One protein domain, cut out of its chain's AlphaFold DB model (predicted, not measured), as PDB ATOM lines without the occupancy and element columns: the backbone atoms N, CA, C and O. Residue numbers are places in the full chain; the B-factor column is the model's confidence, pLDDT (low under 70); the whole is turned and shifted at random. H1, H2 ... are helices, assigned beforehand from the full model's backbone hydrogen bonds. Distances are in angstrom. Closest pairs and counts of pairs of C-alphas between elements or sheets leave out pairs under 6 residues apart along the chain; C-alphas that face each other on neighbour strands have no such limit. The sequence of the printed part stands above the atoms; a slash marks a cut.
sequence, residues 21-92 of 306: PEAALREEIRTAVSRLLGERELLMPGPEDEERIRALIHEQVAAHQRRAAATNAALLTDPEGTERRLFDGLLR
ATOM      1  N   PRO A  21      54.942 -18.608  23.507       60.56
ATOM      2  CA  PRO A  21      53.746 -17.805  23.238       60.56
ATOM      3  C   PRO A  21      52.485 -18.655  23.020       60.56
ATOM      4  O   PRO A  21      51.404 -18.257  23.454       60.56
ATOM      5  N   GLU A  22      52.610 -19.839  22.405       63.03
ATOM      6  CA  GLU A  22      51.472 -20.737  22.146       63.03
ATOM      7  C   GLU A  22      50.890 -21.318  23.447       63.03
ATOM      8  O   GLU A  22      49.671 -21.402  23.580       63.03
ATOM      9  N   ALA A  23      51.726 -21.636  24.445       63.03
ATOM     10  CA  ALA A  23      51.264 -22.120  25.749       63.03
ATOM     11  C   ALA A  23      50.448 -21.063  26.517       63.03
ATOM     12  O   ALA A  23      49.362 -21.358  27.013       63.03
ATOM     13  N   ALA A  24      50.922 -19.813  26.565       68.25
ATOM     14  CA  ALA A  24      50.182 -18.722  27.207       68.25
ATOM     15  C   ALA A  24      48.841 -18.453  26.502       68.25
ATOM     16  O   ALA A  24      47.813 -18.266  27.152       68.25
ATOM     17  N   LEU A  25      48.840 -18.493  25.166       71.31
ATOM     18  CA  LEU A  25      47.632 -18.326  24.365       71.31
ATOM     19  C   LEU A  25      46.640 -19.484  24.562       71.31
ATOM     20  O   LEU A  25      45.434 -19.254  24.633       71.31
ATOM     21  N   ARG A  26      47.133 -20.720  24.704       70.56
ATOM     22  CA  ARG A  26      46.313 -21.899  25.011       70.56
ATOM     23  C   ARG A  26      45.583 -21.743  26.343       70.56
ATOM     24  O   ARG A  26      44.391 -22.033  26.389       70.56
ATOM     25  N   GLU A  27      46.247 -21.246  27.388       67.88
ATOM     26  CA  GLU A  27      45.604 -20.985  28.687       67.88
ATOM     27  C   GLU A  27      44.562 -19.860  28.619       67.88
ATOM     28  O   GLU A  27      43.465 -19.999  29.172       67.88
ATOM     29  N   GLU A  28      44.862 -18.760  27.911       74.25
ATOM     30  CA  GLU A  28      43.900 -17.669  27.679       74.25
ATOM     31  C   GLU A  28      42.633 -18.204  26.991       74.25
ATOM     32  O   GLU A  28      41.512 -17.949  27.445       74.25
ATOM     33  N   ILE A  29      42.808 -19.009  25.941       75.88
ATOM     34  CA  ILE A  29      41.708 -19.616  25.190       75.88
ATOM     35  C   ILE A  29      40.958 -20.639  26.044       75.88
ATOM     36  O   ILE A  29      39.732 -20.591  26.081       75.88
ATOM     37  N   ARG A  30      41.643 -21.534  26.768       70.38
ATOM     38  CA  ARG A  30      41.003 -22.530  27.648       70.38
ATOM     39  C   ARG A  30      40.124 -21.844  28.692       70.38
ATOM     40  O   ARG A  30      38.974 -22.232  28.888       70.38
ATOM     41  N   THR A  31      40.636 -20.775  29.300       75.75
ATOM     42  CA  THR A  31      39.894 -19.966  30.272       75.75
ATOM     43  C   THR A  31      38.676 -19.299  29.632       75.75
ATOM     44  O   THR A  31      37.597 -19.285  30.222       75.75
ATOM     45  N   ALA A  32      38.822 -18.747  28.426       75.31
ATOM     46  CA  ALA A  32      37.723 -18.106  27.714       75.31
ATOM     47  C   ALA A  32      36.636 -19.116  27.295       75.31
ATOM     48  O   ALA A  32      35.453 -18.860  27.510       75.31
ATOM     49  N   VAL A  33      37.031 -20.286  26.788       72.25
ATOM     50  CA  VAL A  33      36.126 -21.386  26.415       72.25
ATOM     51  C   VAL A  33      35.384 -21.921  27.641       72.25
ATOM     52  O   VAL A  33      34.168 -22.062  27.590       72.25
ATOM     53  N   SER A  34      36.072 -22.118  28.770       68.44
ATOM     54  CA  SER A  34      35.447 -22.559  30.026       68.44
ATOM     55  C   SER A  34      34.479 -21.536  30.636       68.44
ATOM     56  O   SER A  34      33.659 -21.909  31.469       68.44
ATOM     57  N   ARG A  35      34.576 -20.246  30.282       73.19
ATOM     58  CA  ARG A  35      33.591 -19.223  30.687       73.19
ATOM     59  C   ARG A  35      32.382 -19.176  29.761       73.19
ATOM     60  O   ARG A  35      31.318 -18.744  30.191       73.19
ATOM     61  N   LEU A  36      32.565 -19.547  28.496       68.62
ATOM     62  CA  LEU A  36      31.517 -19.520  27.477       68.62
ATOM     63  C   LEU A  36      30.668 -20.786  27.460       68.62
ATOM     64  O   LEU A  36      29.484 -20.702  27.149       68.62
ATOM     65  N   LEU A  37      31.267 -21.927  27.784       64.69
ATOM     66  CA  LEU A  37      30.621 -23.232  27.792       64.69
ATOM     67  C   LEU A  37      30.650 -23.802  29.209       64.69
ATOM     68  O   LEU A  37      31.663 -23.703  29.903       64.69
ATOM     69  N   GLY A  38      29.554 -24.425  29.639       63.84
ATOM     70  CA  GLY A  38      29.553 -25.162  30.903       63.84
ATOM     71  C   GLY A  38      30.483 -26.382  30.835       63.84
ATOM     72  O   GLY A  38      30.724 -26.927  29.758       63.84
ATOM     73  N   GLU A  39      30.953 -26.889  31.984       59.94
ATOM     74  CA  GLU A  39      31.811 -28.097  32.051       59.94
ATOM     75  C   GLU A  39      31.238 -29.283  31.253       59.94
ATOM     76  O   GLU A  39      31.967 -30.072  30.652       59.94
ATOM     77  N   ARG A  40      29.906 -29.389  31.213       53.69
ATOM     78  CA  ARG A  40      29.178 -30.444  30.504       53.69
ATOM     79  C   ARG A  40      29.239 -30.309  28.977       53.69
ATOM     80  O   ARG A  40      29.258 -31.331  28.297       53.69
ATOM     81  N   GLU A  41      29.284 -29.085  28.458       60.59
ATOM     82  CA  GLU A  41      29.381 -28.788  27.020       60.59
ATOM     83  C   GLU A  41      30.814 -28.968  26.508       60.59
ATOM     84  O   GLU A  41      30.998 -29.451  25.398       60.59
ATOM     85  N   LEU A  42      31.842 -28.722  27.332       58.97
ATOM     86  CA  LEU A  42      33.230 -29.064  26.969       58.97
ATOM     87  C   LEU A  42      33.460 -30.574  26.814       58.97
ATOM     88  O   LEU A  42      34.319 -31.005  26.040       58.97
ATOM     89  N   LEU A  43      32.725 -31.387  27.574       59.66
ATOM     90  CA  LEU A  43      32.808 -32.847  27.502       59.66
ATOM     91  C   LEU A  43      32.106 -33.413  26.259       59.66
ATOM     92  O   LEU A  43      32.485 -34.485  25.795       59.66
ATOM     93  N   MET A  44      31.083 -32.721  25.754       60.75
ATOM     94  CA  MET A  44      30.230 -33.149  24.640       60.75
ATOM     95  C   MET A  44      29.818 -31.930  23.792       60.75
ATOM     96  O   MET A  44      28.654 -31.528  23.836       60.75
ATOM     97  N   PRO A  45      30.752 -31.326  23.046       64.88
ATOM     98  CA  PRO A  45      30.476 -30.137  22.246       64.88
ATOM     99  C   PRO A  45      29.527 -30.478  21.090       64.88
ATOM    100  O   PRO A  45      29.740 -31.451  20.363       64.88
ATOM    101  N   GLY A  46      28.461 -29.693  20.924       70.31
ATOM    102  CA  GLY A  46      27.613 -29.760  19.736       70.31
ATOM    103  C   GLY A  46      28.268 -29.080  18.523       70.31
ATOM    104  O   GLY A  46      29.237 -28.338  18.682       70.31
ATOM    105  N   PRO A  47      27.725 -29.257  17.304       69.69
ATOM    106  CA  PRO A  47      28.246 -28.586  16.107       69.69
ATOM    107  C   PRO A  47      28.235 -27.051  16.229       69.69
ATOM    108  O   PRO A  47      29.154 -26.391  15.755       69.69
ATOM    109  N   GLU A  48      27.243 -26.481  16.920       73.00
ATOM    110  CA  GLU A  48      27.187 -25.038  17.200       73.00
ATOM    111  C   GLU A  48      28.274 -24.589  18.191       73.00
ATOM    112  O   GLU A  48      28.795 -23.479  18.082       73.00
ATOM    113  N   ASP A  49      28.646 -25.442  19.147       72.25
ATOM    114  CA  ASP A  49      29.702 -25.142  20.118       72.25
ATOM    115  C   ASP A  49      31.080 -25.219  19.462       72.25
ATOM    116  O   ASP A  49      31.938 -24.380  19.735       72.25
ATOM    117  N   GLU A  50      31.281 -26.164  18.535       75.94
ATOM    118  CA  GLU A  50      32.493 -26.225  17.718       75.94
ATOM    119  C   GLU A  50      32.681 -24.948  16.886       75.94
ATOM    120  O   GLU A  50      33.786 -24.404  16.831       75.94
ATOM    121  N   GLU A  51      31.617 -24.430  16.267       77.94
ATOM    122  CA  GLU A  51      31.671 -23.167  15.523       77.94
ATOM    123  C   GLU A  51      32.000 -21.977  16.432       77.94
ATOM    124  O   GLU A  51      32.869 -21.169  16.092       77.94
ATOM    125  N   ARG A  52      31.380 -21.895  17.618       77.31
ATOM    126  CA  ARG A  52      31.677 -20.847  18.614       77.31
ATOM    127  C   ARG A  52      33.124 -20.914  19.098       77.31
ATOM    128  O   ARG A  52      33.790 -19.883  19.176       77.31
ATOM    129  N   ILE A  53      33.634 -22.113  19.379       78.75
ATOM    130  CA  ILE A  53      35.028 -22.321  19.792       78.75
ATOM    131  C   ILE A  53      35.983 -21.932  18.661       78.75
ATOM    132  O   ILE A  53      36.969 -21.242  18.915       78.75
ATOM    133  N   ARG A  54      35.694 -22.310  17.409       81.19
ATOM    134  CA  ARG A  54      36.513 -21.921  16.251       81.19
ATOM    135  C   ARG A  54      36.572 -20.404  16.089       81.19
ATOM    136  O   ARG A  54      37.661 -19.863  15.906       81.19
ATOM    137  N   ALA A  55      35.427 -19.730  16.186       83.00
ATOM    138  CA  ALA A  55      35.351 -18.275  16.100       83.00
ATOM    139  C   ALA A  55      36.162 -17.598  17.216       83.00
ATOM    140  O   ALA A  55      36.912 -16.660  16.952       83.00
ATOM    141  N   LEU A  56      36.074 -18.117  18.443       83.31
ATOM    142  CA  LEU A  56      36.832 -17.594  19.574       83.31
ATOM    143  C   LEU A  56      38.340 -17.791  19.419       83.31
ATOM    144  O   LEU A  56      39.105 -16.868  19.685       83.31
ATOM    145  N   ILE A  57      38.781 -18.977  18.994       83.19
ATOM    146  CA  ILE A  57      40.204 -19.251  18.759       83.19
ATOM    147  C   ILE A  57      40.747 -18.283  17.708       83.19
ATOM    148  O   ILE A  57      41.784 -17.665  17.939       83.19
ATOM    149  N   HIS A  58      40.021 -18.104  16.602       85.69
ATOM    150  CA  HIS A  58      40.394 -17.164  15.551       85.69
ATOM    151  C   HIS A  58      40.513 -15.728  16.083       85.69
ATOM    152  O   HIS A  58      41.519 -15.052  15.861       85.69
ATOM    153  N   GLU A  59      39.526 -15.265  16.858       85.19
ATOM    154  CA  GLU A  59      39.551 -13.930  17.457       85.19
ATOM    155  C   GLU A  59      40.750 -13.738  18.401       85.19
ATOM    156  O   GLU A  59      41.434 -12.712  18.333       85.19
ATOM    157  N   GLN A  60      41.037 -14.724  19.255       83.06
ATOM    158  CA  GLN A  60      42.133 -14.660  20.224       83.06
ATOM    159  C   GLN A  60      43.507 -14.719  19.553       83.06
ATOM    160  O   GLN A  60      44.394 -13.939  19.909       83.06
ATOM    161  N   VAL A  61      43.685 -15.573  18.541       83.56
ATOM    162  CA  VAL A  61      44.921 -15.637  17.746       83.56
ATOM    163  C   VAL A  61      45.143 -14.315  17.003       83.56
ATOM    164  O   VAL A  61      46.233 -13.740  17.077       83.56
ATOM    165  N   ALA A  62      44.106 -13.757  16.374       85.31
ATOM    166  CA  ALA A  62      44.185 -12.456  15.713       85.31
ATOM    167  C   ALA A  62      44.455 -11.306  16.704       85.31
ATOM    168  O   ALA A  62      45.191 -10.363  16.399       85.31
ATOM    169  N   ALA A  63      43.877 -11.350  17.907       84.12
ATOM    170  CA  ALA A  63      44.156 -10.385  18.971       84.12
ATOM    171  C   ALA A  63      45.599 -10.500  19.486       84.12
ATOM    172  O   ALA A  63      46.240  -9.479  19.737       84.12
ATOM    173  N   HIS A  64      46.127 -11.718  19.616       81.19
ATOM    174  CA  HIS A  64      47.516 -11.962  19.990       81.19
ATOM    175  C   HIS A  64      48.485 -11.394  18.947       81.19
ATOM    176  O   HIS A  64      49.365 -10.620  19.305       81.19
ATOM    177  N   GLN A  65      48.269 -11.678  17.660       81.12
ATOM    178  CA  GLN A  65      49.076 -11.138  16.556       81.12
ATOM    179  C   GLN A  65      49.072  -9.600  16.525       81.12
ATOM    180  O   GLN A  65      50.125  -8.975  16.407       81.12
ATOM    181  N   ARG A  66      47.899  -8.971  16.717       83.94
ATOM    182  CA  ARG A  66      47.779  -7.503  16.818       83.94
ATOM    183  C   ARG A  66      48.549  -6.933  18.012       83.94
ATOM    184  O   ARG A  66      49.243  -5.931  17.858       83.94
ATOM    185  N   ARG A  67      48.436  -7.561  19.192       82.44
ATOM    186  CA  ARG A  67      49.186  -7.167  20.398       82.44
ATOM    187  C   ARG A  67      50.689  -7.310  20.165       82.44
ATOM    188  O   ARG A  67      51.413  -6.345  20.375       82.44
ATOM    189  N   ALA A  68      51.135  -8.465  19.679       81.19
ATOM    190  CA  ALA A  68      52.542  -8.770  19.451       81.19
ATOM    191  C   ALA A  68      53.200  -7.813  18.446       81.19
ATOM    192  O   ALA A  68      54.305  -7.335  18.701       81.19
ATOM    193  N   ALA A  69      52.491  -7.440  17.375       80.50
ATOM    194  CA  ALA A  69      52.952  -6.433  16.421       80.50
ATOM    195  C   ALA A  69      53.103  -5.029  17.043       80.50
ATOM    196  O   ALA A  69      53.981  -4.270  16.638       80.50
ATOM    197  N   ALA A  70      52.272  -4.681  18.032       80.56
ATOM    198  CA  ALA A  70      52.318  -3.385  18.712       80.56
ATOM    199  C   ALA A  70      53.363  -3.320  19.842       80.56
ATOM    200  O   ALA A  70      53.926  -2.256  20.090       80.56
ATOM    201  N   THR A  71      53.629  -4.432  20.536       75.06
ATOM    202  CA  THR A  71      54.558  -4.498  21.683       75.06
ATOM    203  C   THR A  71      55.906  -5.148  21.369       75.06
ATOM    204  O   THR A  71      56.710  -5.330  22.282       75.06
ATOM    205  N   ASN A  72      56.181  -5.472  20.101       71.75
ATOM    206  CA  ASN A  72      57.391  -6.178  19.661       71.75
ATOM    207  C   ASN A  72      57.595  -7.531  20.379       71.75
ATOM    208  O   ASN A  72      58.723  -7.950  20.641       71.75
ATOM    209  N   ALA A  73      56.490  -8.193  20.739       72.62
ATOM    210  CA  ALA A  73      56.505  -9.554  21.265       72.62
ATOM    211  C   ALA A  73      56.623 -10.572  20.116       72.62
ATOM    212  O   ALA A  73      56.475 -10.221  18.944       72.62
ATOM    213  N   ALA A  74      56.891 -11.837  20.447       73.56
ATOM    214  CA  ALA A  74      56.999 -12.900  19.452       73.56
ATOM    215  C   ALA A  74      55.679 -13.061  18.677       73.56
ATOM    216  O   ALA A  74      54.623 -13.274  19.272       73.56
ATOM    217  N   LEU A  75      55.747 -12.939  17.350       77.00
ATOM    218  CA  LEU A  75      54.638 -13.257  16.455       77.00
ATOM    219  C   LEU A  75      54.581 -14.770  16.266       77.00
ATOM    220  O   LEU A  75      55.623 -15.406  16.120       77.00
ATOM    221  N   LEU A  76      53.377 -15.338  16.187       73.69
ATOM    222  CA  LEU A  76      53.252 -16.742  15.797       73.69
ATOM    223  C   LEU A  76      53.681 -16.868  14.337       73.69
ATOM    224  O   LEU A  76      53.156 -16.166  13.470       73.69
ATOM    225  N   THR A  77      54.605 -17.789  14.085       74.50
ATOM    226  CA  THR A  77      55.168 -18.038  12.751       74.50
ATOM    227  C   THR A  77      54.124 -18.595  11.768       74.50
ATOM    228  O   THR A  77      54.194 -18.323  10.572       74.50
ATOM    229  N   ASP A  78      53.137 -19.343  12.271       76.94
ATOM    230  CA  ASP A  78      52.054 -19.966  11.496       76.94
ATOM    231  C   ASP A  78      50.707 -19.830  12.238       76.94
ATOM    232  O   ASP A  78      50.353 -20.697  13.041       76.94
ATOM    233  N   PRO A  79      49.960 -18.728  12.035       75.19
ATOM    234  CA  PRO A  79      48.700 -18.482  12.736       75.19
ATOM    235  C   PRO A  79      47.629 -19.536  12.435       75.19
ATOM    236  O   PRO A  79      46.985 -20.018  13.363       75.19
ATOM    237  N   GLU A  80      47.470 -19.935  11.169       75.75
ATOM    238  CA  GLU A  80      46.448 -20.906  10.751       75.75
ATOM    239  C   GLU A  80      46.735 -22.306  11.313       75.75
ATOM    240  O   GLU A  80      45.836 -22.981  11.826       75.75
ATOM    241  N   GLY A  81      47.996 -22.748  11.281       72.88
ATOM    242  CA  GLY A  81      48.383 -24.005  11.916       72.88
ATOM    243  C   GLY A  81      48.240 -23.964  13.437       72.88
ATOM    244  O   GLY A  81      47.841 -24.970  14.025       72.88
ATOM    245  N   THR A  82      48.509 -22.823  14.078       74.75
ATOM    246  CA  THR A  82      48.274 -22.631  15.519       74.75
ATOM    247  C   THR A  82      46.786 -22.696  15.858       74.75
ATOM    248  O   THR A  82      46.412 -23.425  16.773       74.75
ATOM    249  N   GLU A  83      45.912 -22.034  15.094       80.06
ATOM    250  CA  GLU A  83      44.455 -22.149  15.262       80.06
ATOM    251  C   GLU A  83      43.994 -23.605  15.168       80.06
ATOM    252  O   GLU A  83      43.222 -24.073  16.007       80.06
ATOM    253  N   ARG A  84      44.506 -24.350  14.178       75.12
ATOM    254  CA  ARG A  84      44.182 -25.770  14.016       75.12
ATOM    255  C   ARG A  84      44.646 -26.602  15.213       75.12
ATOM    256  O   ARG A  84      43.858 -27.398  15.718       75.12
ATOM    257  N   ARG A  85      45.877 -26.403  15.700       72.94
ATOM    258  CA  ARG A  85      46.402 -27.107  16.885       72.94
ATOM    259  C   ARG A  85      45.603 -26.785  18.149       72.94
ATOM    260  O   ARG A  85      45.295 -27.699  18.910       72.94
ATOM    261  N   LEU A  86      45.218 -25.525  18.345       74.81
ATOM    262  CA  LEU A  86      44.398 -25.085  19.477       74.81
ATOM    263  C   LEU A  86      42.983 -25.679  19.417       74.81
ATOM    264  O   LEU A  86      42.482 -26.186  20.421       74.81
ATOM    265  N   PHE A  87      42.361 -25.678  18.235       76.62
ATOM    266  CA  PHE A  87      41.033 -26.258  18.019       76.62
ATOM    267  C   PHE A  87      41.035 -27.773  18.252       76.62
ATOM    268  O   PHE A  87      40.204 -28.295  18.997       76.62
ATOM    269  N   ASP A  88      42.003 -28.479  17.662       69.94
ATOM    270  CA  ASP A  88      42.170 -29.922  17.845       69.94
ATOM    271  C   ASP A  88      42.476 -30.261  19.318       69.94
ATOM    272  O   ASP A  88      41.943 -31.244  19.842       69.94
ATOM    273  N   GLY A  89      43.243 -29.390  19.990       67.62
ATOM    274  CA  GLY A  89      43.478 -29.319  21.435       67.62
ATOM    275  C   GLY A  89      42.207 -29.442  22.278       67.62
ATOM    276  O   GLY A  89      42.125 -30.263  23.195       67.62
ATOM    277  N   LEU A  90      41.210 -28.623  21.946       67.81
ATOM    278  CA  LEU A  90      40.006 -28.427  22.752       67.81
ATOM    279  C   LEU A  90      38.906 -29.454  22.467       67.81
ATOM    280  O   LEU A  90      38.226 -29.885  23.394       67.81
ATOM    281  N   LEU A  91      38.738 -29.866  21.209       64.56
ATOM    282  CA  LEU A  91      37.544 -30.601  20.768       64.56
ATOM    283  C   LEU A  91      37.821 -32.048  20.344       64.56
ATOM    284  O   LEU A  91      36.936 -32.898  20.427       64.56
ATOM    285  N   ARG A  92      39.052 -32.364  19.921       72.81
ATOM    286  CA  ARG A  92      39.420 -33.683  19.378       72.81
ATOM    287  C   ARG A  92      40.298 -34.475  20.354       72.81
ATOM    288  O   ARG A  92      40.156 -34.371  21.576       72.81
TER     289      ARG A  92
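This is residues 21 to 92 of the 306 residues of a protein of Chloroflexi bacterium (UniProt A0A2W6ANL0). What is the shape? H1 and H4 pack across one long helix, H3, and short H2 sits near the end where H3 begins. What is printed? It is 72 residues with four named helices, H1 to H4 in order, class all helix; it is compact, radius of gyration of the C-alphas 12.4 A, spanning 39 by 21 by 17 A.

What touches H1, residues 21 to 36? Residues 53 to 64 of H3, residues 47 to 71, touch it at a steep tilt of 42 degrees, opposite ways; the closest C-alphas, of Ile 29 and Ile 57, are 6.6 A apart. Where is H4, residues 79 to 91? It forms a helical hairpin with H3 at a steep tilt of 40 degrees, touching residues 50 to 61, with the closest C-alphas, of Ile 57 and Glu 83, 6.2 A apart. H1 and H4 only just touch, with 3 pairs of C-alphas within 8 A, the closest being Arg 26 and Leu 86, 6.7 A. What of H2, residues 39 to 43, and the backbones? H2 is close to but not clearly touching H1, C-alphas of Ser 34 and Leu 42 being closest at 7.5 A. In H1, H2, H3 and H4 every O i to N i+4 pair is within hydrogen-bond range.

Where does H1 begin? At C-alpha 21, (53.746, -17.805, 23.238), running 22.7 A. How long are the others? H2 is 6.7 A, H3 36.1 A and H4 18.3 A, ending at C-alpha 91, (37.544, -30.601, 20.768).

How far does it reach? The farthest C-alphas, of Arg 40 and Asn 72, are 38.8 A apart. Are there cuts or weak places? The printed part has no cut and no long link; 21 residues have pLDDT under 70, among them 36 to 45.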